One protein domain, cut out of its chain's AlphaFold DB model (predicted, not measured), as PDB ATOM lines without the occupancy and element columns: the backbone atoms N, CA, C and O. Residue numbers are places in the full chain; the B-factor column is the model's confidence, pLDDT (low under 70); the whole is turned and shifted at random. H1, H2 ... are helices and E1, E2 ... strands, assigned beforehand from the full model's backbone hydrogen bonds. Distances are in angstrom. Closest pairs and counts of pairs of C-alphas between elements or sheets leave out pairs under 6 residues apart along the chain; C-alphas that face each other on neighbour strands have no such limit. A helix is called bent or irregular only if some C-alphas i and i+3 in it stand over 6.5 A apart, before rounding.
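What this domain is: This is residues 219 to 408 of the 477 residues of the protein "Gram-positive signal peptide protein, YSIRK family" of Streptococcus parasanguinis DORA_23_24 (UniProt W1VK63). A small antiparallel sheet, twisted and curling, forms one side of the domain, and helices make most of the rest: H4a reaches from the sheet to the long H1, and H7 crosses H1. H4b folds back beside H4a with H6 next to it, while H5 lies toward one end of the longest axis and H2 toward the other. The printed part has 190 residues, with named elements in the order H1 H2 E1 E2 H3 E3 E4 H4 H5 H6 H7, the sheet order E3 E1 E2 E4, and a mixed class of helices and strands. It is compact, with a radius of gyration of the C-alphas of 16.1 A and spans of 49 by 40 by 28 A.

How they stand to each other: The sheet joins E3, residues 295 to 297, E1, residues 253 to 260, E2, residues 268 to 273, and E4, residues 304 to 306. E1 and E2 form a hairpin, with N 257 and O 271 2.9 A apart. N 296 and O 254 are 2.9 A apart between E3 and E1, and N 272 and O 304 2.8 A between E2 and E4, both within hydrogen-bond range. H4, residues 336 to 360, was assigned as one helix by its hydrogen bonds but is bent, with C-alphas 349 and 352 9.3 A apart. Its arm H4a, residues 336 to 349, only grazes the sheet with residues 336 to 339. H4a touches H1, residues 219 to 241, at a steep tilt of 65 degrees, closest at the C-alphas of Gly 348 and Lys 223, 3.9 A. H1 and H7, residues 393 to 408, touch about perpendicular, 88 degrees, closest at the C-alphas of Leu 231 and Val 404, 6.1 A. H3, residues 287 to 292, touches H7 at 13 degrees, closest at the C-alphas of Ile 291 and Glu 394, 6.1 A. H2, residues 246 to 252, forms a helical hairpin with H1. H4b, residues 352 to 360, touches H6, residues 378 to 385, at 14 degrees, closest at the C-alphas of Lys 354 and Ile 385, 6.1 A. H5, residues 362 to 370, is irregular, with C-alphas 363 and 366 7.7 A apart; it is close to but not clearly touching H6. Every O i to N i+4 pair is within hydrogen-bond range in H1, H2, H3, H4a, H6 and H7, but 3 of 5 in H4b and in H5.

Where its parts are: H1 begins at C-alpha 219 (140.280, 104.745, 128.866) and is 32.4 A long. E1 is 22.5 A, H4a 20.1 A and H7 22.1 A long, H7 ending at C-alpha 408 (149.263, 108.131, 111.485).

The domain as a whole: The C-alphas of Lys 243 and Gln 370, 49.2 A apart, are the two farthest apart. The links E2 to H3 and E4 to H4 are long. The printed part has no cut, and no printed residue is under 70 in pLDDT.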
ATOM      1  N   ASP A 219     138.878 104.943 129.241       98.44
ATOM      2  CA  ASP A 219     140.280 104.745 128.866       98.44
ATOM      3  C   ASP A 219     140.475 104.846 127.345       98.44
ATOM      4  O   ASP A 219     141.428 105.481 126.893       98.44
ATOM      5  N   ARG A 220     139.540 104.326 126.536       98.31
ATOM      6  CA  ARG A 220     139.543 104.522 125.075       98.31
ATOM      7  C   ARG A 220     139.411 105.992 124.680       98.31
ATOM      8  O   ARG A 220     140.184 106.452 123.840       98.31
ATOM      9  N   TYR A 221     138.499 106.734 125.313       98.62
ATOM     10  CA  TYR A 221     138.393 108.181 125.118       98.62
ATOM     11  C   TYR A 221     139.717 108.877 125.448       98.62
ATOM     12  O   TYR A 221     140.228 109.655 124.643       98.62
ATOM     13  N   MET A 222     140.299 108.572 126.612       98.62
ATOM     14  CA  MET A 222     141.551 109.177 127.060       98.62
ATOM     15  C   MET A 222     142.713 108.832 126.131       98.62
ATOM     16  O   MET A 222     143.567 109.689 125.893       98.62
ATOM     17  N   LYS A 223     142.734 107.623 125.563       98.62
ATOM     18  CA  LYS A 223     143.703 107.238 124.538       98.62
ATOM     19  C   LYS A 223     143.556 108.102 123.289       98.62
ATOM     20  O   LYS A 223     144.511 108.767 122.912       98.62
ATOM     21  N   GLY A 224     142.367 108.168 122.684       98.56
ATOM     22  CA  GLY A 224     142.150 108.969 121.471       98.56
ATOM     23  C   GLY A 224     142.383 110.469 121.685       98.56
ATOM     24  O   GLY A 224     142.987 111.131 120.838       98.56
ATOM     25  N   TYR A 225     141.998 110.990 122.854       98.56
ATOM     26  CA  TYR A 225     142.279 112.361 123.277       98.56
ATOM     27  C   TYR A 225     143.784 112.650 123.300       98.56
ATOM     28  O   TYR A 225     144.233 113.631 122.706       98.56
ATOM     29  N   ASN A 226     144.578 111.792 123.946       98.75
ATOM     30  CA  ASN A 226     146.020 111.998 124.059       98.75
ATOM     31  C   ASN A 226     146.771 111.683 122.759       98.75
ATOM     32  O   ASN A 226     147.646 112.462 122.400       98.75
ATOM     33  N   ASP A 227     146.406 110.631 122.023       98.81
ATOM     34  CA  ASP A 227     146.993 110.306 120.715       98.81
ATOM     35  C   ASP A 227     146.844 111.481 119.742       98.81
ATOM     36  O   ASP A 227     147.792 111.849 119.049       98.81
ATOM     37  N   THR A 228     145.669 112.121 119.733       98.69
ATOM     38  CA  THR A 228     145.418 113.302 118.900       98.69
ATOM     39  C   THR A 228     146.329 114.462 119.299       98.69
ATOM     40  O   THR A 228     146.949 115.079 118.436       98.69
ATOM     41  N   LEU A 229     146.450 114.763 120.596       98.69
ATOM     42  CA  LEU A 229     147.328 115.842 121.063       98.69
ATOM     43  C   LEU A 229     148.806 115.552 120.758       98.69
ATOM     44  O   LEU A 229     149.506 116.440 120.283       98.69
ATOM     45  N   MET A 230     149.257 114.308 120.948       98.81
ATOM     46  CA  MET A 230     150.613 113.869 120.600       98.81
ATOM     47  C   MET A 230     150.891 114.034 119.099       98.81
ATOM     48  O   MET A 230     151.938 114.557 118.725       98.81
ATOM     49  N   LEU A 231     149.948 113.667 118.225       98.88
ATOM     50  CA  LEU A 231     150.107 113.839 116.779       98.88
ATOM     51  C   LEU A 231     150.248 115.319 116.400       98.88
ATOM     52  O   LEU A 231     151.147 115.691 115.649       98.88
ATOM     53  N   LEU A 232     149.369 116.173 116.932       98.81
ATOM     54  CA  LEU A 232     149.370 117.603 116.623       98.81
ATOM     55  C   LEU A 232     150.611 118.312 117.185       98.81
ATOM     56  O   LEU A 232     151.157 119.203 116.535       98.81
ATOM     57  N   ASP A 233     151.069 117.937 118.379       98.81
ATOM     58  CA  ASP A 233     152.320 118.431 118.960       98.81
ATOM     59  C   ASP A 233     153.529 118.027 118.121       98.81
ATOM     60  O   ASP A 233     154.353 118.886 117.809       98.81
ATOM     61  N   TYR A 234     153.587 116.775 117.662       98.88
ATOM     62  CA  TYR A 234     154.653 116.321 116.774       98.88
ATOM     63  C   TYR A 234     154.675 117.091 115.450       98.88
ATOM     64  O   TYR A 234     155.729 117.573 115.049       98.88
ATOM     65  N   LEU A 235     153.522 117.245 114.787       98.88
ATOM     66  CA  LEU A 235     153.417 117.942 113.500       98.88
ATOM     67  C   LEU A 235     153.842 119.414 113.591       98.88
ATOM     68  O   LEU A 235     154.513 119.910 112.689       98.88
ATOM     69  N   GLU A 236     153.495 120.113 114.678       98.81
ATOM     70  CA  GLU A 236     153.989 121.476 114.910       98.81
ATOM     71  C   GLU A 236     155.499 121.498 115.144       98.81
ATOM     72  O   GLU A 236     156.194 122.282 114.500       98.81
ATOM     73  N   GLY A 237     156.007 120.650 116.044       98.75
ATOM     74  CA  GLY A 237     157.438 120.578 116.332       98.75
ATOM     75  C   GLY A 237     158.252 120.276 115.074       98.75
ATOM     76  O   GLY A 237     159.182 121.009 114.752       98.75
ATOM     77  N   GLU A 238     157.849 119.259 114.310       98.75
ATOM     78  CA  GLU A 238     158.463 118.899 113.030       98.75
ATOM     79  C   GLU A 238     158.410 120.067 112.028       98.75
ATOM     80  O   GLU A 238     159.414 120.370 111.384       98.75
ATOM     81  N   ALA A 239     157.271 120.754 111.897       98.81
ATOM     82  CA  ALA A 239     157.124 121.868 110.962       98.81
ATOM     83  C   ALA A 239     158.033 123.062 111.296       98.81
ATOM     84  O   ALA A 239     158.595 123.663 110.380       98.81
ATOM     85  N   VAL A 240     158.201 123.391 112.582       98.75
ATOM     86  CA  VAL A 240     159.099 124.467 113.041       98.75
ATOM     87  C   VAL A 240     160.556 124.095 112.800       98.75
ATOM     88  O   VAL A 240     161.291 124.863 112.180       98.75
ATOM     89  N   LEU A 241     160.963 122.897 113.222       98.75
ATOM     90  CA  LEU A 241     162.346 122.437 113.100       98.75
ATOM     91  C   LEU A 241     162.791 122.326 111.635       98.75
ATOM     92  O   LEU A 241     163.903 122.727 111.293       98.75
ATOM     93  N   ASN A 242     161.896 121.895 110.740       98.38
ATOM     94  CA  ASN A 242     162.169 121.807 109.303       98.38
ATOM     95  C   ASN A 242     162.398 123.167 108.621       98.38
ATOM     96  O   ASN A 242     162.903 123.196 107.499       98.38
ATOM     97  N   LYS A 243     162.069 124.298 109.265       98.06
ATOM     98  CA  LYS A 243     162.457 125.622 108.750       98.06
ATOM     99  C   LYS A 243     163.959 125.883 108.885       98.06
ATOM    100  O   LYS A 243     164.453 126.809 108.248       98.06
ATOM    101  N   GLY A 244     164.677 125.110 109.708       96.88
ATOM    102  CA  GLY A 244     166.127 125.232 109.880       96.88
ATOM    103  C   GLY A 244     166.575 126.606 110.393       96.88
ATOM    104  O   GLY A 244     167.695 127.030 110.124       96.88
ATOM    105  N   SER A 245     165.692 127.332 111.090       97.75
ATOM    106  CA  SER A 245     165.934 128.700 111.551       97.75
ATOM    107  C   SER A 245     166.136 128.733 113.063       97.75
ATOM    108  O   SER A 245     165.196 128.512 113.827       97.75
ATOM    109  N   GLN A 246     167.356 129.059 113.495       97.31
ATOM    110  CA  GLN A 246     167.680 129.188 114.918       97.31
ATOM    111  C   GLN A 246     166.861 130.298 115.591       97.31
ATOM    112  O   GLN A 246     166.347 130.107 116.690       97.31
ATOM    113  N   ASP A 247     166.680 131.436 114.915       97.69
ATOM    114  CA  ASP A 247     165.869 132.547 115.429       97.69
ATOM    115  C   ASP A 247     164.408 132.140 115.624       97.69
ATOM    116  O   ASP A 247     163.797 132.494 116.635       97.69
ATOM    117  N   LEU A 248     163.857 131.362 114.684       98.44
ATOM    118  CA  LEU A 248     162.508 130.831 114.824       98.44
ATOM    119  C   LEU A 248     162.425 129.867 116.006       98.44
ATOM    120  O   LEU A 248     161.556 130.049 116.850       98.44
ATOM    121  N   ASN A 249     163.342 128.901 116.112       98.50
ATOM    122  CA  ASN A 249     163.388 127.956 117.232       98.50
ATOM    123  C   ASN A 249     163.435 128.686 118.585       98.50
ATOM    124  O   ASN A 249     162.666 128.367 119.494       98.50
ATOM    125  N   ASN A 250     164.278 129.715 118.688       98.25
ATOM    126  CA  ASN A 250     164.451 130.520 119.896       98.25
ATOM    127  C   ASN A 250     163.207 131.344 120.261       98.25
ATOM    128  O   ASN A 250     162.962 131.588 121.441       98.25
ATOM    129  N   ALA A 251     162.424 131.777 119.270       98.38
ATOM    130  CA  ALA A 251     161.161 132.479 119.491       98.38
ATOM    131  C   ALA A 251     159.994 131.517 119.779       98.38
ATOM    132  O   ALA A 251     159.078 131.862 120.535       98.38
ATOM    133  N   TRP A 252     160.017 130.321 119.179       98.75
ATOM    134  CA  TRP A 252     158.922 129.349 119.210       98.75
ATOM    135  C   TRP A 252     158.914 128.486 120.464       98.75
ATOM    136  O   TRP A 252     157.844 128.055 120.896       98.75
ATOM    137  N   PHE A 253     160.081 128.227 121.054       98.69
ATOM    138  CA  PHE A 253     160.222 127.347 122.208       98.69
ATOM    139  C   PHE A 253     160.719 128.079 123.452       98.69
ATOM    140  O   PHE A 253     161.381 129.112 123.397       98.69
ATOM    141  N   LYS A 254     160.378 127.518 124.609       98.31
ATOM    142  CA  LYS A 254     160.859 127.932 125.925       98.31
ATOM    143  C   LYS A 254     161.130 126.709 126.795       98.31
ATOM    144  O   LYS A 254     160.764 125.589 126.439       98.31
ATOM    145  N   LYS A 255     161.750 126.925 127.952       98.38
ATOM    146  CA  LYS A 255     162.215 125.855 128.829       98.38
ATOM    147  C   LYS A 255     161.197 125.529 129.918       98.38
ATOM    148  O   LYS A 255     160.718 126.435 130.602       98.38
ATOM    149  N   VAL A 256     160.953 124.237 130.133       98.12
ATOM    150  CA  VAL A 256     160.454 123.700 131.404       98.12
ATOM    151  C   VAL A 256     161.661 123.213 132.194       98.12
ATOM    152  O   VAL A 256     162.206 122.147 131.928       98.12
ATOM    153  N   ASP A 257     162.149 124.048 133.107       97.38
ATOM    154  CA  ASP A 257     163.363 123.764 133.864       97.38
ATOM    155  C   ASP A 257     163.044 123.103 135.209       97.38
ATOM    156  O   ASP A 257     161.928 123.213 135.730       97.38
ATOM    157  N   LYS A 258     164.044 122.447 135.792       95.50
ATOM    158  CA  LYS A 258     163.948 121.835 137.119       95.50
ATOM    159  C   LYS A 258     164.433 122.824 138.166       95.50
ATOM    160  O   LYS A 258     165.563 123.300 138.116       95.50
ATOM    161  N   GLN A 259     163.597 123.095 139.164       96.44
ATOM    162  CA  GLN A 259     164.020 123.815 140.363       96.44
ATOM    163  C   GLN A 259     163.774 122.945 141.595       96.44
ATOM    164  O   GLN A 259     162.628 122.740 141.982       96.44
ATOM    165  N   TYR A 260     164.834 122.450 142.236       95.94
ATOM    166  CA  TYR A 260     164.704 121.677 143.474       95.94
ATOM    167  C   TYR A 260     164.071 122.506 144.596       95.94
ATOM    168  O   TYR A 260     164.329 123.704 144.729       95.94
ATOM    169  N   ARG A 261     163.267 121.855 145.445       93.50
ATOM    170  CA  ARG A 261     162.553 122.515 146.558       93.50
ATOM    171  C   ARG A 261     163.440 122.817 147.778       93.50
ATOM    172  O   ARG A 261     162.936 123.193 148.829       93.50
ATOM    173  N   GLY A 262     164.749 122.619 147.654       92.12
ATOM    174  CA  GLY A 262     165.745 122.806 148.706       92.12
ATOM    175  C   GLY A 262     167.027 122.022 148.413       92.12
ATOM    176  O   GLY A 262     167.068 121.218 147.488       92.12
ATOM    177  N   ALA A 263     168.070 122.234 149.217       87.38
ATOM    178  CA  ALA A 263     169.396 121.653 148.974       87.38
ATOM    179  C   ALA A 263     169.457 120.117 149.113       87.38
ATOM    180  O   ALA A 263     170.286 119.481 148.475       87.38
ATOM    181  N   ASN A 264     168.573 119.519 149.920       88.19
ATOM    182  CA  ASN A 264     168.611 118.093 150.280       88.19
ATOM    183  C   ASN A 264     167.329 117.343 149.885       88.19
ATOM    184  O   ASN A 264     166.925 116.396 150.555       88.19
ATOM    185  N   THR A 265     166.638 117.791 148.836       91.38
ATOM    186  CA  THR A 265     165.418 117.138 148.350       91.38
ATOM    187  C   THR A 265     165.509 116.851 146.863       91.38
ATOM    188  O   THR A 265     166.062 117.636 146.099       91.38
ATOM    189  N   LYS A 266     164.940 115.714 146.466       93.56
ATOM    190  CA  LYS A 266     164.763 115.321 145.065       93.56
ATOM    191  C   LYS A 266     163.445 115.816 144.475       93.56
ATOM    192  O   LYS A 266     163.234 115.713 143.274       93.56
ATOM    193  N   ASN A 267     162.571 116.392 145.302       95.19
ATOM    194  CA  ASN A 267     161.363 117.042 144.820       95.19
ATOM    195  C   ASN A 267     161.735 118.319 144.067       95.19
ATOM    196  O   ASN A 267     162.592 119.091 144.511       95.19
ATOM    197  N   GLN A 268     161.024 118.576 142.977       95.31
ATOM    198  CA  GLN A 268     161.233 119.742 142.128       95.31
ATOM    199  C   GLN A 268     159.937 120.539 141.938       95.31
ATOM    200  O   GLN A 268     158.833 120.063 142.215       95.31
ATOM    201  N   PHE A 269     160.092 121.785 141.515       96.94
ATOM    202  CA  PHE A 269     159.073 122.613 140.887       96.94
ATOM    203  C   PHE A 269     159.338 122.654 139.381       96.94
ATOM    204  O   PHE A 269     160.480 122.468 138.950       96.94
ATOM    205  N   ASP A 270     158.310 122.977 138.598       97.75
ATOM    206  CA  ASP A 270     158.526 123.377 137.210       97.75
ATOM    207  C   ASP A 270     158.904 124.856 137.203       97.75
ATOM    208  O   ASP A 270     158.143 125.687 137.699       97.75
ATOM    209  N   LYS A 271     160.056 125.197 136.629       98.00
ATOM    210  CA  LYS A 271     160.462 126.582 136.383       98.00
ATOM    211  C   LYS A 271     160.346 126.864 134.892       98.00
ATOM    212  O   LYS A 271     161.260 126.593 134.118       98.00
ATOM    213  N   VAL A 272     159.203 127.407 134.488       98.31
ATOM    214  CA  VAL A 272     158.955 127.799 133.099       98.31
ATOM    215  C   VAL A 272     159.597 129.149 132.846       98.31
ATOM    216  O   VAL A 272     159.284 130.134 133.515       98.31
ATOM    217  N   ARG A 273     160.509 129.204 131.881       98.38
ATOM    218  CA  ARG A 273     161.298 130.404 131.599       98.38
ATOM    219  C   ARG A 273     161.685 130.481 130.122       98.38
ATOM    220  O   ARG A 273     161.688 129.451 129.446       98.38
ATOM    221  N   PRO A 274     162.060 131.671 129.621       98.06
ATOM    222  CA  PRO A 274     162.738 131.779 128.336       98.06
ATOM    223  C   PRO A 274     164.010 130.920 128.306       98.06
ATOM    224  O   PRO A 274     164.587 130.604 129.355       98.06
ATOM    225  N   LEU A 275     164.440 130.564 127.097       98.50
ATOM    226  CA  LEU A 275     165.707 129.869 126.876       98.50
ATOM    227  C   LEU A 275     166.885 130.734 127.357       98.50
ATOM    228  O   LEU A 275     166.883 131.953 127.146       98.50
ATOM    229  N   SER A 276     167.880 130.112 127.996       98.19
ATOM    230  CA  SER A 276     169.176 130.748 128.269       98.19
ATOM    231  C   SER A 276     169.982 130.906 126.977       98.19
ATOM    232  O   SER A 276     169.606 130.364 125.939       98.19
ATOM    233  N   ASP A 277     171.092 131.641 127.011       98.00
ATOM    234  CA  ASP A 277     171.916 131.824 125.812       98.00
ATOM    235  C   ASP A 277     172.588 130.513 125.369       98.00
ATOM    236  O   ASP A 277     172.713 130.261 124.172       98.00
ATOM    237  N   GLU A 278     172.907 129.624 126.311       97.81
ATOM    238  CA  GLU A 278     173.391 128.273 126.018       97.81
ATOM    239  C   GLU A 278     172.302 127.419 125.363       97.81
ATOM    240  O   GLU A 278     172.554 126.741 124.371       97.81
ATOM    241  N   GLU A 279     171.069 127.476 125.875       98.25
ATOM    242  CA  GLU A 279     169.935 126.737 125.308       98.25
ATOM    243  C   GLU A 279     169.547 127.264 123.920       98.25
ATOM    244  O   GLU A 279     169.201 126.477 123.042       98.25
ATOM    245  N   LYS A 280     169.673 128.578 123.690       98.00
ATOM    246  CA  LYS A 280     169.499 129.205 122.371       98.00
ATOM    247  C   LYS A 280     170.587 128.837 121.369       98.00
ATOM    248  O   LYS A 280     170.394 129.086 120.181       98.00
ATOM    249  N   ALA A 281     171.726 128.315 121.818       97.44
ATOM    250  CA  ALA A 281     172.806 127.852 120.952       97.44
ATOM    251  C   ALA A 281     172.652 126.371 120.555       97.44
ATOM    252  O   ALA A 281     173.365 125.897 119.670       97.44
ATOM    253  N   ILE A 282     171.719 125.636 121.176       97.25
ATOM    254  CA  ILE A 282     171.445 124.237 120.837       97.25
ATOM    255  C   ILE A 282     170.868 124.175 119.424       97.25
ATOM    256  O   ILE A 282     169.821 124.757 119.135       97.25
ATOM    257  N   THR A 283     171.540 123.440 118.541       95.69
ATOM    258  CA  THR A 283     171.004 123.135 117.214       95.69
ATOM    259  C   THR A 283     169.982 122.012 117.350       95.69
ATOM    260  O   THR A 283     170.315 120.920 117.801       95.69
ATOM    261  N   LEU A 284     168.730 122.298 116.994       97.94
ATOM    262  CA  LEU A 284     167.620 121.350 117.077       97.94
ATOM    263  C   LEU A 284     167.325 120.789 115.684       97.94
ATOM    264  O   LEU A 284     167.143 121.559 114.740       97.94
ATOM    265  N   HIS A 285     167.240 119.467 115.564       96.12
ATOM    266  CA  HIS A 285     166.985 118.778 114.299       96.12
ATOM    267  C   HIS A 285     165.656 118.025 114.302       96.12
ATOM    268  O   HIS A 285     164.988 117.938 113.275       96.12
ATOM    269  N   THR A 286     165.272 117.470 115.448       98.31
ATOM    270  CA  THR A 286     164.127 116.567 115.583       98.31
ATOM    271  C   THR A 286     163.298 116.885 116.823       98.31
ATOM    272  O   THR A 286     163.751 117.560 117.748       98.31
ATOM    273  N   VAL A 287     162.064 116.374 116.867       98.69
ATOM    274  CA  VAL A 287     161.207 116.498 118.057       98.69
ATOM    275  C   VAL A 287     161.873 115.854 119.283       98.69
ATOM    276  O   VAL A 287     161.722 116.364 120.391       98.69
ATOM    277  N   ASP A 288     162.695 114.818 119.100       98.75
ATOM    278  CA  ASP A 288     163.473 114.191 120.175       98.75
ATOM    279  C   ASP A 288     164.445 115.160 120.857       98.75
ATOM    280  O   ASP A 288     164.687 115.032 122.064       98.75
ATOM    281  N   ASP A 289     164.952 116.161 120.134       98.62
ATOM    282  CA  ASP A 289     165.781 117.216 120.715       98.62
ATOM    283  C   ASP A 289     164.945 118.117 121.633       98.62
ATOM    284  O   ASP A 289     165.401 118.487 122.716       98.62
ATOM    285  N   LEU A 290     163.691 118.412 121.268       98.81
ATOM    286  CA  LEU A 290     162.761 119.161 122.125       98.81
ATOM    287  C   LEU A 290     162.433 118.382 123.405       98.81
ATOM    288  O   LEU A 290     162.373 118.968 124.489       98.81
ATOM    289  N   ILE A 291     162.246 117.062 123.287       98.69
ATOM    290  CA  ILE A 291     161.983 116.168 124.423       98.69
ATOM    291  C   ILE A 291     163.194 116.144 125.356       98.69
ATOM    292  O   ILE A 291     163.062 116.416 126.548       98.69
ATOM    293  N   THR A 292     164.380 115.878 124.804       98.38
ATOM    294  CA  THR A 292     165.638 115.761 125.557       98.38
ATOM    295  C   THR A 292     165.973 117.057 126.294       98.38
ATOM    296  O   THR A 292     166.422 117.031 127.439       98.38
ATOM    297  N   ASN A 293     165.695 118.205 125.674       98.25
ATOM    298  CA  ASN A 293     165.978 119.511 126.261       98.25
ATOM    299  C   ASN A 293     164.850 120.061 127.146       98.25
ATOM    300  O   ASN A 293     164.996 121.158 127.690       98.25
ATOM    301  N   ASN A 294     163.759 119.315 127.355       98.06
ATOM    302  CA  ASN A 294     162.590 119.757 128.122       98.06
ATOM    303  C   ASN A 294     162.004 121.086 127.628       98.06
ATOM    304  O   ASN A 294     161.676 121.991 128.402       98.06
ATOM    305  N   PHE A 295     161.891 121.212 126.308       98.62
ATOM    306  CA  PHE A 295     161.291 122.376 125.682       98.62
ATOM    307  C   PHE A 295     159.772 122.232 125.578       98.62
ATOM    308  O   PHE A 295     159.204 121.139 125.503       98.62
ATOM    309  N   MET A 296     159.109 123.380 125.575       98.50
ATOM    310  CA  MET A 296     157.692 123.533 125.286       98.50
ATOM    311  C   MET A 296     157.504 124.705 124.329       98.50
ATOM    312  O   MET A 296     158.354 125.588 124.241       98.50
ATOM    313  N   THR A 297     156.376 124.746 123.631       98.31
ATOM    314  CA  THR A 297     156.003 125.924 122.833       98.31
ATOM    315  C   THR A 297     155.930 127.179 123.715       98.31
ATOM    316  O   THR A 297     155.482 127.124 124.864       98.31
ATOM    317  N   ASN A 298     156.375 128.325 123.198       97.62
ATOM    318  CA  ASN A 298     156.473 129.602 123.909       97.62
ATOM    319  C   ASN A 298     155.107 130.307 124.022       97.62
ATOM    320  O   ASN A 298     154.934 131.475 123.688       97.62
ATOM    321  N   ARG A 299     154.116 129.556 124.508       93.25
ATOM    322  CA  ARG A 299     152.760 129.994 124.854       93.25
ATOM    323  C   ARG A 299     152.388 129.471 126.246       93.25
ATOM    324  O   ARG A 299     153.257 128.997 126.976       93.25
ATOM    325  N   GLY A 300     151.132 129.650 126.659       89.69
ATOM    326  CA  GLY A 300     150.673 129.316 128.014       89.69
ATOM    327  C   GLY A 300     150.985 127.865 128.431       89.69
ATOM    328  O   GLY A 300     150.973 126.997 127.563       89.69
ATOM    329  N   PRO A 301     151.215 127.574 129.725       93.38
ATOM    330  CA  PRO A 301     151.165 128.505 130.858       93.38
ATOM    331  C   PRO A 301     152.316 129.526 130.849       93.38
ATOM    332  O   PRO A 301     153.295 129.367 130.124       93.38
ATOM    333  N   GLY A 302     152.172 130.628 131.590       94.81
ATOM    334  CA  GLY A 302     153.146 131.727 131.613       94.81
ATOM    335  C   GLY A 302     154.521 131.325 132.165       94.81
ATOM    336  O   GLY A 302     154.713 130.216 132.662       94.81
ATOM    337  N   ASN A 303     155.496 132.230 132.091       97.44
ATOM    338  CA  ASN A 303     156.778 132.020 132.770       97.44
ATOM    339  C   ASN A 303     156.587 132.170 134.284       97.44
ATOM    340  O   ASN A 303     155.904 133.090 134.729       97.44
ATOM    341  N   GLY A 304     157.182 131.278 135.069       97.31
ATOM    342  CA  GLY A 304     156.972 131.218 136.511       97.31
ATOM    343  C   GLY A 304     157.438 129.903 137.125       97.31
ATOM    344  O   GLY A 304     157.938 129.017 136.431       97.31
ATOM    345  N   VAL A 305     157.273 129.793 138.442       97.75
ATOM    346  CA  VAL A 305     157.536 128.569 139.204       97.75
ATOM    347  C   VAL A 305     156.199 127.953 139.601       97.75
ATOM    348  O   VAL A 305     155.374 128.636 140.202       97.75
ATOM    349  N   TYR A 306     155.997 126.678 139.271       97.31
ATOM    350  CA  TYR A 306     154.753 125.957 139.527       97.31
ATOM    351  C   TYR A 306     154.950 124.867 140.578       97.31
ATOM    352  O   TYR A 306     155.544 123.810 140.327       97.31
ATOM    353  N   ASN A 307     154.441 125.149 141.772       95.69
ATOM    354  CA  ASN A 307     154.514 124.320 142.957       95.69
ATOM    355  C   ASN A 307     153.223 123.496 143.124       95.69
ATOM    356  O   ASN A 307     152.159 124.075 143.296       95.69
ATOM    357  N   PRO A 308     153.286 122.151 143.121       93.75
ATOM    358  CA  PRO A 308     152.099 121.306 143.277       93.75
ATOM    359  C   PRO A 308     151.616 121.173 144.724       93.75
ATOM    360  O   PRO A 308     150.705 120.392 144.976       93.75
ATOM    361  N   SER A 309     152.260 121.839 145.684       91.44
ATOM    362  CA  SER A 309     151.909 121.772 147.103       91.44
ATOM    363  C   SER A 309     151.483 123.119 147.689       91.44
ATOM    364  O   SER A 309     151.581 123.305 148.899       91.44
ATOM    365  N   ASP A 310     151.129 124.095 146.853       91.38
ATOM    366  CA  ASP A 310     150.573 125.374 147.300       91.38
ATOM    367  C   ASP A 310     149.106 125.529 146.870       91.38
ATOM    368  O   ASP A 310     148.555 124.683 146.176       91.38
ATOM    369  N   PHE A 311     148.485 126.633 147.285       87.25
ATOM    370  CA  PHE A 311     147.119 127.013 146.909       87.25
ATOM    371  C   PHE A 311     147.115 128.164 145.889       87.25
ATOM    372  O   PHE A 311     146.218 129.002 145.878       87.25
ATOM    373  N   GLY A 312     148.160 128.266 145.065       87.56
ATOM    374  CA  GLY A 312     148.319 129.334 144.084       87.56
ATOM    375  C   GLY A 312     148.781 128.782 142.748       87.56
ATOM    376  O   GLY A 312     147.991 128.600 141.827       87.56
ATOM    377  N   SER A 313     150.069 128.480 142.633       90.75
ATOM    378  CA  SER A 313     150.640 127.962 141.392       90.75
ATOM    379  C   SER A 313     150.254 126.503 141.099       90.75
ATOM    380  O   SER A 313     150.321 126.083 139.941       90.75
ATOM    381  N   ALA A 314     149.749 125.758 142.091       92.06
ATOM    382  CA  ALA A 314     149.127 124.449 141.895       92.06
ATOM    383  C   ALA A 314     147.873 124.514 141.013       92.06
ATOM    384  O   ALA A 314     147.600 123.559 140.293       92.06
ATOM    385  N   TYR A 315     147.161 125.647 140.977       90.44
ATOM    386  CA  TYR A 315     145.972 125.869 140.140       90.44
ATOM    387  C   TYR A 315     146.290 126.051 138.646       90.44
ATOM    388  O   TYR A 315     145.379 126.288 137.848       90.44
ATOM    389  N   VAL A 316     147.563 125.943 138.241       94.62
ATOM    390  CA  VAL A 316     147.987 126.086 136.842       94.62
ATOM    391  C   VAL A 316     147.168 125.191 135.916       94.62
ATOM    392  O   VAL A 316     147.052 123.981 136.127       94.62
ATOM    393  N   THR A 317     146.613 125.791 134.869       93.75
ATOM    394  CA  THR A 317     145.963 125.082 133.770       93.75
ATOM    395  C   THR A 317     146.926 125.004 132.588       93.75
ATOM    396  O   THR A 317     147.710 125.922 132.331       93.75
ATOM    397  N   VAL A 318     146.906 123.880 131.873       94.62
ATOM    398  CA  VAL A 318     147.759 123.660 130.697       94.62
ATOM    399  C   VAL A 318     146.886 123.747 129.452       94.62
ATOM    400  O   VAL A 318     146.061 122.857 129.266       94.62
ATOM    401  N   PRO A 319     147.011 124.778 128.597       95.44
ATOM    402  CA  PRO A 319     146.230 124.859 127.364       95.44
ATOM    403  C   PRO A 319     146.434 123.611 126.499       95.44
ATOM    404  O   PRO A 319     147.570 123.202 126.270       95.44
ATOM    405  N   MET A 320     145.351 123.014 125.990       96.06
ATOM    406  CA  MET A 320     145.423 121.740 125.253       96.06
ATOM    407  C   MET A 320     146.301 121.824 124.010       96.06
ATOM    408  O   MET A 320     146.958 120.858 123.646       96.06
ATOM    409  N   MET A 321     146.305 122.989 123.365       96.56
ATOM    410  CA  MET A 321     147.071 123.208 122.148       96.56
ATOM    411  C   MET A 321     148.517 123.613 122.428       96.56
ATOM    412  O   MET A 321     149.214 123.939 121.483       96.56
ATOM    413  N   THR A 322     148.996 123.642 123.674       96.69
ATOM    414  CA  THR A 322     150.411 123.882 123.999       96.69
ATOM    415  C   THR A 322     151.198 122.580 123.932       96.69
ATOM    416  O   THR A 322     150.960 121.679 124.730       96.69
ATOM    417  N   GLY A 323     152.206 122.533 123.055       97.31
ATOM    418  CA  GLY A 323     153.126 121.399 123.002       97.31
ATOM    419  C   GLY A 323     154.105 121.436 124.170       97.31
ATOM    420  O   GLY A 323     154.893 122.381 124.271       97.31
ATOM    421  N   ILE A 324     154.053 120.424 125.040       98.06
ATOM    422  CA  ILE A 324     155.025 120.172 126.116       98.06
ATOM    423  C   ILE A 324     155.758 118.869 125.785       98.06
ATOM    424  O   ILE A 324     155.275 117.764 126.063       98.06
ATOM    425  N   TYR A 325     156.934 119.001 125.171       98.25
ATOM    426  CA  TYR A 325     157.645 117.872 124.572       98.25
ATOM    427  C   TYR A 325     158.366 117.029 125.621       98.25
ATOM    428  O   TYR A 325     158.214 115.814 125.629       98.25
ATOM    429  N   GLY A 326     159.090 117.642 126.556       93.19
ATOM    430  CA  GLY A 326     159.823 116.911 127.597       93.19
ATOM    431  C   GLY A 326     158.949 116.354 128.718       93.19
ATOM    432  O   GLY A 326     157.884 116.898 129.015       93.19
ATOM    433  N   GLY A 327     159.372 115.239 129.319       92.75
ATOM    434  CA  GLY A 327     158.709 114.637 130.483       92.75
ATOM    435  C   GLY A 327     159.090 115.305 131.808       92.75
ATOM    436  O   GLY A 327     158.325 115.239 132.766       92.75
ATOM    437  N   ASN A 328     160.237 115.981 131.837       95.94
ATOM    438  CA  ASN A 328     160.858 116.603 132.994       95.94
ATOM    439  C   ASN A 328     161.082 115.630 134.168       95.94
ATOM    440  O   ASN A 328     160.841 116.000 135.315       95.94
ATOM    441  N   THR A 329     161.546 114.399 133.898       97.62
ATOM    442  CA  THR A 329     161.634 113.297 134.889       97.62
ATOM    443  C   THR A 329     162.259 113.736 136.217       97.62
ATOM    444  O   THR A 329     163.403 114.194 136.248       97.62
ATOM    445  N   SER A 330     161.525 113.589 137.319       97.00
ATOM    446  CA  SER A 330     161.992 113.869 138.681       97.00
ATOM    447  C   SER A 330     162.453 112.596 139.396       97.00
ATOM    448  O   SER A 330     161.776 111.576 139.320       97.00
ATOM    449  N   GLU A 331     163.533 112.663 140.178       95.69
ATOM    450  CA  GLU A 331     163.886 111.608 141.154       95.69
ATOM    451  C   GLU A 331     162.993 111.670 142.421       95.69
ATOM    452  O   GLU A 331     163.066 110.821 143.312       95.69
ATOM    453  N   GLY A 332     162.136 112.691 142.532       95.25
ATOM    454  CA  GLY A 332     161.087 112.819 143.544       95.25
ATOM    455  C   GLY A 332     159.759 113.253 142.920       95.25
ATOM    456  O   GLY A 332     159.376 112.813 141.839       95.25
ATOM    457  N   ALA A 333     159.032 114.150 143.579       95.38
ATOM    458  CA  ALA A 333     157.820 114.732 143.012       95.38
ATOM    459  C   ALA A 333     158.152 115.753 141.903       95.38
ATOM    460  O   ALA A 333     159.067 116.564 142.101       95.38
ATOM    461  N   PRO A 334     157.426 115.763 140.769       96.94
ATOM    462  CA  PRO A 334     157.543 116.795 139.737       96.94
ATOM    463  C   PRO A 334     156.924 118.132 140.193       96.94
ATOM    464  O   PRO A 334     156.409 118.245 141.308       96.94
ATOM    465  N   GLY A 335     156.970 119.155 139.333       97.19
ATOM    466  CA  GLY A 335     156.195 120.386 139.512       97.19
ATOM    467  C   GLY A 335     154.719 120.233 139.117       97.19
ATOM    468  O   GLY A 335     154.316 119.197 138.588       97.19
ATOM    469  N   ALA A 336     153.896 121.258 139.375       96.69
ATOM    470  CA  ALA A 336     152.440 121.169 139.179       96.69
ATOM    471  C   ALA A 336     152.012 120.998 137.719       96.69
ATOM    472  O   ALA A 336     151.079 120.250 137.433       96.69
ATOM    473  N   MET A 337     152.690 121.672 136.790       96.44
ATOM    474  CA  MET A 337     152.350 121.602 135.372       96.44
ATOM    475  C   MET A 337     152.731 120.233 134.805       96.44
ATOM    476  O   MET A 337     151.903 119.586 134.162       96.44
ATOM    477  N   SER A 338     153.961 119.778 135.064       97.62
ATOM    478  CA  SER A 338     154.448 118.472 134.611       97.62
ATOM    479  C   SER A 338     153.653 117.336 135.249       97.62
ATOM    480  O   SER A 338     153.292 116.394 134.549       97.62
ATOM    481  N   PHE A 339     153.288 117.450 136.533       98.31
ATOM    482  CA  PHE A 339     152.421 116.478 137.206       98.31
ATOM    483  C   PHE A 339     151.108 116.267 136.445       98.31
ATOM    484  O   PHE A 339     150.778 115.137 136.082       98.31
ATOM    485  N   LYS A 340     150.383 117.350 136.141       97.50
ATOM    486  CA  LYS A 340     149.105 117.278 135.418       97.50
ATOM    487  C   LYS A 340     149.299 116.753 134.002       97.50
ATOM    488  O   LYS A 340     148.667 115.772 133.618       97.50
ATOM    489  N   HIS A 341     150.214 117.360 133.244       98.00
ATOM    490  CA  HIS A 341     150.470 116.985 131.855       98.00
ATOM    491  C   HIS A 341     150.834 115.498 131.724       98.00
ATOM    492  O   HIS A 341     150.228 114.773 130.934       98.00
ATOM    493  N   ASN A 342     151.787 115.020 132.525       98.50
ATOM    494  CA  ASN A 342     152.234 113.632 132.467       98.50
ATOM    495  C   ASN A 342     151.159 112.666 132.968       98.50
ATOM    496  O   ASN A 342     151.017 111.595 132.385       98.50
ATOM    497  N   THR A 343     150.346 113.053 133.959       98.62
ATOM    498  CA  THR A 343     149.217 112.220 134.393       98.62
ATOM    499  C   THR A 343     148.223 111.979 133.256       98.62
ATOM    500  O   THR A 343     147.839 110.834 133.022       98.62
ATOM    501  N   PHE A 344     147.834 113.020 132.508       98.62
ATOM    502  CA  PHE A 344     146.927 112.866 131.362       98.62
ATOM    503  C   PHE A 344     147.514 111.963 130.280       98.62
ATOM    504  O   PHE A 344     146.820 111.077 129.780       98.62
ATOM    505  N   ARG A 345     148.791 112.163 129.936       98.69
ATOM    506  CA  ARG A 345     149.467 111.375 128.899       98.69
ATOM    507  C   ARG A 345     149.623 109.907 129.315       98.69
ATOM    508  O   ARG A 345     149.351 109.023 128.511       98.69
ATOM    509  N   LEU A 346     149.983 109.640 130.574       98.81
ATOM    510  CA  LEU A 346     150.094 108.279 131.107       98.81
ATOM    511  C   LEU A 346     148.729 107.600 131.239       98.81
ATOM    512  O   LEU A 346     148.643 106.398 131.011       98.81
ATOM    513  N   TRP A 347     147.661 108.343 131.548       98.75
ATOM    514  CA  TRP A 347     146.298 107.813 131.481       98.75
ATOM    515  C   TRP A 347     145.941 107.421 130.044       98.75
ATOM    516  O   TRP A 347     145.508 106.299 129.810       98.75
ATOM    517  N   GLY A 348     146.192 108.287 129.061       98.44
ATOM    518  CA  GLY A 348     145.939 107.955 127.657       98.44
ATOM    519  C   GLY A 348     146.703 106.721 127.169       98.44
ATOM    520  O   GLY A 348     146.152 105.918 126.426       98.44
ATOM    521  N   TYR A 349     147.947 106.545 127.619       98.62
ATOM    522  CA  TYR A 349     148.809 105.452 127.165       98.62
ATOM    523  C   TYR A 349     148.569 104.124 127.908       98.62
ATOM    524  O   TYR A 349     148.493 103.069 127.285       98.62
ATOM    525  N   TYR A 350     148.436 104.161 129.239       98.75
ATOM    526  CA  TYR A 350     148.357 102.966 130.096       98.75
ATOM    527  C   TYR A 350     146.984 102.752 130.758       98.75
ATOM    528  O   TYR A 350     146.822 101.812 131.537       98.75
ATOM    529  N   GLY A 351     146.001 103.613 130.500       98.69
ATOM    530  CA  GLY A 351     144.681 103.557 131.132       98.69
ATOM    531  C   GLY A 351     144.665 104.058 132.580       98.69
ATOM    532  O   GLY A 351     145.682 104.477 133.149       98.69
ATOM    533  N   TYR A 352     143.486 104.030 133.197       98.75
ATOM    534  CA  TYR A 352     143.264 104.604 134.523       98.75
ATOM    535  C   TYR A 352     144.028 103.851 135.623       98.75
ATOM    536  O   TYR A 352     144.704 104.453 136.455       98.75
ATOM    537  N   GLU A 353     143.974 102.519 135.648       98.06
ATOM    538  CA  GLU A 353     144.538 101.762 136.776       98.06
ATOM    539  C   GLU A 353     146.064 101.653 136.775       98.06
ATOM    540  O   GLU A 353     146.702 101.659 137.840       98.06
ATOM    541  N   LYS A 354     146.650 101.493 135.587       98.31
ATOM    542  CA  LYS A 354     148.095 101.329 135.423       98.31
ATOM    543  C   LYS A 354     148.768 102.686 135.235       98.31
ATOM    544  O   LYS A 354     149.730 102.958 135.945       98.31
ATOM    545  N   GLY A 355     148.211 103.551 134.386       98.69
ATOM    546  CA  GLY A 355     148.706 104.904 134.130       98.69
ATOM    547  C   GLY A 355     148.343 105.902 135.225       98.69
ATOM    548  O   GLY A 355     149.199 106.283 136.025       98.69
ATOM    549  N   PHE A 356     147.074 106.317 135.281       98.75
ATOM    550  CA  PHE A 356     146.628 107.393 136.176       98.75
ATOM    551  C   PHE A 356     146.908 107.076 137.652       98.75
ATOM    552  O   PHE A 356     147.621 107.822 138.318       98.75
ATOM    553  N   LEU A 357     146.416 105.945 138.170       98.69
ATOM    554  CA  LEU A 357     146.632 105.567 139.570       98.69
ATOM    555  C   LEU A 357     148.103 105.261 139.867       98.69
ATOM    556  O   LEU A 357     148.564 105.528 140.977       98.69
ATOM    557  N   GLY A 358     148.837 104.702 138.903       98.44
ATOM    558  CA  GLY A 358     150.264 104.429 139.051       98.44
ATOM    559  C   GLY A 358     151.091 105.699 139.240       98.44
ATOM    560  O   GLY A 358     152.031 105.690 140.029       98.44
ATOM    561  N   TYR A 359     150.720 106.781 138.551       98.69
ATOM    562  CA  TYR A 359     151.477 108.029 138.547       98.69
ATOM    563  C   TYR A 359     150.972 109.077 139.537       98.69
ATOM    564  O   TYR A 359     151.775 109.759 140.169       98.69
ATOM    565  N   ALA A 360     149.656 109.216 139.691       98.25
ATOM    566  CA  ALA A 360     149.040 110.286 140.471       98.25
ATOM    567  C   ALA A 360     148.880 109.955 141.966       98.25
ATOM    568  O   ALA A 360     148.531 110.826 142.760       98.25
ATOM    569  N   SER A 361     149.132 108.712 142.382       98.44
ATOM    570  CA  SER A 361     148.907 108.265 143.762       98.44
ATOM    571  C   SER A 361     150.149 107.648 144.403       98.44
ATOM    572  O   SER A 361     151.131 107.319 143.743       98.44
ATOM    573  N   ASN A 362     150.083 107.409 145.713       97.81
ATOM    574  CA  ASN A 362     151.118 106.696 146.464       97.81
ATOM    575  C   ASN A 362     151.128 105.170 146.252       97.81
ATOM    576  O   ASN A 362     151.723 104.464 147.070       97.81
ATOM    577  N   LYS A 363     150.511 104.648 145.181       98.12
ATOM    578  CA  LYS A 363     150.448 103.207 144.867       98.12
ATOM    579  C   LYS A 363     151.799 102.499 145.020       98.12
ATOM    580  O   LYS A 363     151.857 101.447 145.641       98.12
ATOM    581  N   TYR A 364     152.882 103.110 144.535       98.25
ATOM    582  CA  TYR A 364     154.230 102.526 144.575       98.25
ATOM    583  C   TYR A 364     155.141 103.091 145.675       98.25
ATOM    584  O   TYR A 364     156.324 102.758 145.723       98.25
ATOM    585  N   LYS A 365     154.627 103.928 146.589       97.50
ATOM    586  CA  LYS A 365     155.449 104.607 147.608       97.50
ATOM    587  C   LYS A 365     156.165 103.629 148.540       97.50
ATOM    588  O   LYS A 365     157.351 103.787 148.820       97.50
ATOM    589  N   GLN A 366     155.448 102.619 149.034       97.44
ATOM    590  CA  GLN A 366     156.034 101.632 149.940       97.44
ATOM    591  C   GLN A 366     157.091 100.779 149.232       97.44
ATOM    592  O   GLN A 366     158.162 100.565 149.794       97.44
ATOM    593  N   GLU A 367     156.814 100.344 148.001       97.75
ATOM    594  CA  GLU A 367     157.769  99.580 147.194       97.75
ATOM    595  C   GLU A 367     159.031 100.397 146.898       97.75
ATOM    596  O   GLU A 367     160.135  99.891 147.058       97.75
ATOM    597  N   SER A 368     158.878 101.671 146.528       97.38
ATOM    598  CA  SER A 368     159.995 102.591 146.274       97.38
ATOM    599  C   SER A 368     160.907 102.719 147.499       97.38
ATOM    600  O   SER A 368     162.124 102.556 147.399       97.38
ATOM    601  N   LYS A 369     160.315 102.879 148.690       97.12
ATOM    602  CA  LYS A 369     161.061 102.905 149.953       97.12
ATOM    603  C   LYS A 369     161.778 101.581 150.242       97.12
ATOM    604  O   LYS A 369     162.908 101.593 150.721       97.12
ATOM    605  N   GLN A 370     161.136 100.442 149.978       97.75
ATOM    606  CA  GLN A 370     161.744  99.115 150.162       97.75
ATOM    607  C   GLN A 370     162.899  98.864 149.186       97.75
ATOM    608  O   GLN A 370     163.869  98.211 149.558       97.75
ATOM    609  N   ALA A 371     162.827  99.432 147.982       96.50
ATOM    610  CA  ALA A 371     163.905  99.433 146.999       96.50
ATOM    611  C   ALA A 371     165.042 100.427 147.331       96.50
ATOM    612  O   ALA A 371     166.005 100.532 146.579       96.50
ATOM    613  N   GLY A 372     164.969 101.132 148.468       95.81
ATOM    614  CA  GLY A 372     166.037 102.006 148.960       95.81
ATOM    615  C   GLY A 372     165.962 103.455 148.475       95.81
ATOM    616  O   GLY A 372     166.872 104.232 148.762       95.81
ATOM    617  N   HIS A 373     164.890 103.852 147.786       94.44
ATOM    618  CA  HIS A 373     164.702 105.242 147.377       94.44
ATOM    619  C   HIS A 373     164.198 106.100 148.547       94.44
ATOM    620  O   HIS A 373     163.348 105.685 149.340       94.44
ATOM    621  N   ALA A 374     164.710 107.329 148.642       91.38
ATOM    622  CA  ALA A 374     164.276 108.304 149.645       91.38
ATOM    623  C   ALA A 374     162.919 108.950 149.306       91.38
ATOM    624  O   ALA A 374     162.245 109.459 150.203       91.38
ATOM    625  N   THR A 375     162.540 108.933 148.027       94.31
ATOM    626  CA  THR A 375     161.332 109.551 147.470       94.31
ATOM    627  C   THR A 375     160.716 108.675 146.381       94.31
ATOM    628  O   THR A 375     161.399 107.854 145.773       94.31
ATOM    629  N   LEU A 376     159.433 108.885 146.097       96.75
ATOM    630  CA  LEU A 376     158.696 108.312 144.980       96.75
ATOM    631  C   LEU A 376     158.889 109.181 143.720       96.75
ATOM    632  O   LEU A 376     158.095 110.084 143.425       96.75
ATOM    633  N   GLY A 377     159.977 108.899 143.006       97.38
ATOM    634  CA  GLY A 377     160.360 109.549 141.752       97.38
ATOM    635  C   GLY A 377     159.556 109.106 140.529       97.38
ATOM    636  O   GLY A 377     158.962 108.025 140.504       97.38
ATOM    637  N   ASP A 378     159.531 109.958 139.503       98.31
ATOM    638  CA  ASP A 378     158.988 109.627 138.181       98.31
ATOM    639  C   ASP A 378     159.748 108.464 137.533       98.31
ATOM    640  O   ASP A 378     159.124 107.634 136.881       98.31
ATOM    641  N   ASP A 379     161.062 108.396 137.739       96.69
ATOM    642  CA  ASP A 379     161.967 107.337 137.278       96.69
ATOM    643  C   ASP A 379     161.572 105.951 137.817       96.69
ATOM    644  O   ASP A 379     161.455 104.984 137.065       96.69
ATOM    645  N   TYR A 380     161.264 105.857 139.111       98.25
ATOM    646  CA  TYR A 380     160.781 104.620 139.715       98.25
ATOM    647  C   TYR A 380     159.374 104.269 139.225       98.25
ATOM    648  O   TYR A 380     159.081 103.116 138.897       98.25
ATOM    649  N   ILE A 381     158.483 105.263 139.160       98.62
ATOM    650  CA  ILE A 381     157.107 105.052 138.706       98.62
ATOM    651  C   ILE A 381     157.080 104.576 137.254       98.62
ATOM    652  O   ILE A 381     156.371 103.615 136.957       98.62
ATOM    653  N   ILE A 382     157.819 105.215 136.342       98.69
ATOM    654  CA  ILE A 382     157.772 104.852 134.924       98.69
ATOM    655  C   ILE A 382     158.324 103.448 134.699       98.69
ATOM    656  O   ILE A 382     157.731 102.699 133.929       98.69
ATOM    657  N   GLN A 383     159.349 103.023 135.442       98.31
ATOM    658  CA  GLN A 383     159.810 101.632 135.410       98.31
ATOM    659  C   GLN A 383     158.713 100.659 135.864       98.31
ATOM    660  O   GLN A 383     158.524  99.616 135.247       98.31
ATOM    661  N   LYS A 384     157.935 101.003 136.898       98.25
ATOM    662  CA  LYS A 384     156.821 100.164 137.374       98.25
ATOM    663  C   LYS A 384     155.652 100.110 136.401       98.25
ATOM    664  O   LYS A 384     155.083  99.049 136.184       98.25
ATOM    665  N   ILE A 385     155.270 101.247 135.830       98.25
ATOM    666  CA  ILE A 385     154.152 101.328 134.884       98.25
ATOM    667  C   ILE A 385     154.542 100.715 133.534       98.25
ATOM    668  O   ILE A 385     153.697 100.131 132.875       98.25
ATOM    669  N   SER A 386     155.800 100.801 133.116       98.44
ATOM    670  CA  SER A 386     156.256 100.270 131.824       98.44
ATOM    671  C   SER A 386     156.833  98.853 131.895       98.44
ATOM    672  O   SER A 386     157.372  98.372 130.898       98.44
ATOM    673  N   ASP A 387     156.759  98.195 133.056       97.56
ATOM    674  CA  ASP A 387     157.379  96.888 133.318       97.56
ATOM    675  C   ASP A 387     158.881  96.858 132.954       97.56
ATOM    676  O   ASP A 387     159.403  95.881 132.424       97.56
ATOM    677  N   GLY A 388     159.581  97.963 133.226       97.69
ATOM    678  CA  GLY A 388     161.010  98.146 132.965       97.69
ATOM    679  C   GLY A 388     161.368  98.586 131.543       97.69
ATOM    680  O   GLY A 388     162.548  98.772 131.263       97.69
ATOM    681  N   THR A 389     160.387  98.787 130.654       98.38
ATOM    682  CA  THR A 389     160.641  99.205 129.261       98.38
ATOM    683  C   THR A 389     161.274 100.597 129.176       98.38
ATOM    684  O   THR A 389     162.142 100.829 128.337       98.38
ATOM    685  N   PHE A 390     160.867 101.523 130.051       98.50
ATOM    686  CA  PHE A 390     161.358 102.901 130.066       98.50
ATOM    687  C   PHE A 390     161.969 103.258 131.421       98.50
ATOM    688  O   PHE A 390     161.416 102.931 132.471       98.50
ATOM    689  N   SER A 391     163.100 103.968 131.386       97.50
ATOM    690  CA  SER A 391     163.796 104.447 132.590       97.50
ATOM    691  C   SER A 391     163.448 105.894 132.935       97.50
ATOM    692  O   SER A 391     163.513 106.279 134.100       97.50
ATOM    693  N   THR A 392     163.065 106.691 131.935       98.50
ATOM    694  CA  THR A 392     162.670 108.092 132.094       98.50
ATOM    695  C   THR A 392     161.361 108.383 131.361       98.50
ATOM    696  O   THR A 392     160.965 107.667 130.436       98.50
ATOM    697  N   LEU A 393     160.677 109.457 131.756       98.62
ATOM    698  CA  LEU A 393     159.520 109.968 131.022       98.62
ATOM    699  C   LEU A 393     159.915 110.500 129.640       98.62
ATOM    700  O   LEU A 393     159.084 110.482 128.737       98.62
ATOM    701  N   GLU A 394     161.152 110.963 129.448       98.56
ATOM    702  CA  GLU A 394     161.668 111.352 128.135       98.56
ATOM    703  C   GLU A 394     161.761 110.149 127.183       98.56
ATOM    704  O   GLU A 394     161.297 110.257 126.048       98.56
ATOM    705  N   ASP A 395     162.278 109.000 127.639       98.44
ATOM    706  CA  ASP A 395     162.346 107.773 126.825       98.44
ATOM    707  C   ASP A 395     160.950 107.307 126.409       98.44
ATOM    708  O   ASP A 395     160.690 107.033 125.234       98.44
ATOM    709  N   TRP A 396     160.025 107.284 127.370       98.75
ATOM    710  CA  TRP A 396     158.632 106.946 127.109       98.75
ATOM    711  C   TRP A 396     157.972 107.935 126.136       98.75
ATOM    712  O   TRP A 396     157.277 107.511 125.214       98.75
ATOM    713  N   LYS A 397     158.205 109.247 126.277       98.56
ATOM    714  CA  LYS A 397     157.633 110.239 125.356       98.56
ATOM    715  C   LYS A 397     158.159 110.084 123.932       98.56
ATOM    716  O   LYS A 397     157.355 110.184 123.008       98.56
ATOM    717  N   LYS A 398     159.455 109.811 123.743       98.75
ATOM    718  CA  LYS A 398     160.025 109.510 122.415       98.75
ATOM    719  C   LYS A 398     159.318 108.315 121.780       98.75
ATOM    720  O   LYS A 398     158.859 108.402 120.642       98.75
ATOM    721  N   ALA A 399     159.148 107.233 122.543       98.69
ATOM    722  CA  ALA A 399     158.427 106.053 122.079       98.69
ATOM    723  C   ALA A 399     156.964 106.366 121.732       98.69
ATOM    724  O   ALA A 399     156.508 106.006 120.650       98.69
ATOM    725  N   TYR A 400     156.251 107.103 122.587       98.75
ATOM    726  CA  TYR A 400     154.845 107.428 122.356       98.75
ATOM    727  C   TYR A 400     154.650 108.337 121.128       98.75
ATOM    728  O   TYR A 400     153.782 108.070 120.295       98.75
ATOM    729  N   PHE A 401     155.483 109.369 120.945       98.81
ATOM    730  CA  PHE A 401     155.456 110.170 119.715       98.81
ATOM    731  C   PHE A 401     155.714 109.307 118.475       98.81
ATOM    732  O   PHE A 401     154.974 109.414 117.497       98.81
ATOM    733  N   ASN A 402     156.714 108.424 118.523       98.75
ATOM    734  CA  ASN A 402     157.023 107.528 117.414       98.75
ATOM    735  C   ASN A 402     155.858 106.576 117.091       98.75
ATOM    736  O   ASN A 402     155.508 106.423 115.924       98.75
ATOM    737  N   GLU A 403     155.223 105.974 118.097       98.69
ATOM    738  CA  GLU A 403     154.044 105.119 117.911       98.69
ATOM    739  C   GLU A 403     152.900 105.873 117.230       98.69
ATOM    740  O   GLU A 403     152.378 105.410 116.218       98.69
ATOM    741  N   VAL A 404     152.557 107.065 117.729       98.75
ATOM    742  CA  VAL A 404     151.483 107.904 117.180       98.75
ATOM    743  C   VAL A 404     151.766 108.311 115.735       98.75
ATOM    744  O   VAL A 404     150.886 108.217 114.877       98.75
ATOM    745  N   VAL A 405     152.997 108.727 115.435       98.69
ATOM    746  CA  VAL A 405     153.410 109.109 114.078       98.69
ATOM    747  C   VAL A 405     153.407 107.902 113.142       98.69
ATOM    748  O   VAL A 405     152.934 108.013 112.010       98.69
ATOM    749  N   THR A 406     153.886 106.741 113.591       98.75
ATOM    750  CA  THR A 406     153.843 105.503 112.803       98.75
ATOM    751  C   THR A 406     152.402 105.073 112.532       98.75
ATOM    752  O   THR A 406     152.075 104.767 111.387       98.75
ATOM    753  N   SER A 407     151.509 105.122 113.524       98.56
ATOM    754  CA  SER A 407     150.079 104.855 113.322       98.56
ATOM    755  C   SER A 407     149.453 105.826 112.319       98.56
ATOM    756  O   SER A 407     148.762 105.389 111.401       98.56
ATOM    757  N   ALA A 408     149.755 107.123 112.422       98.44
ATOM    758  CA  ALA A 408     149.263 108.131 111.485       98.44
ATOM    759  C   ALA A 408     149.750 107.896 110.044       98.44
ATOM    760  O   ALA A 408     148.982 108.051 109.094       98.44
TER     761      ALA A 408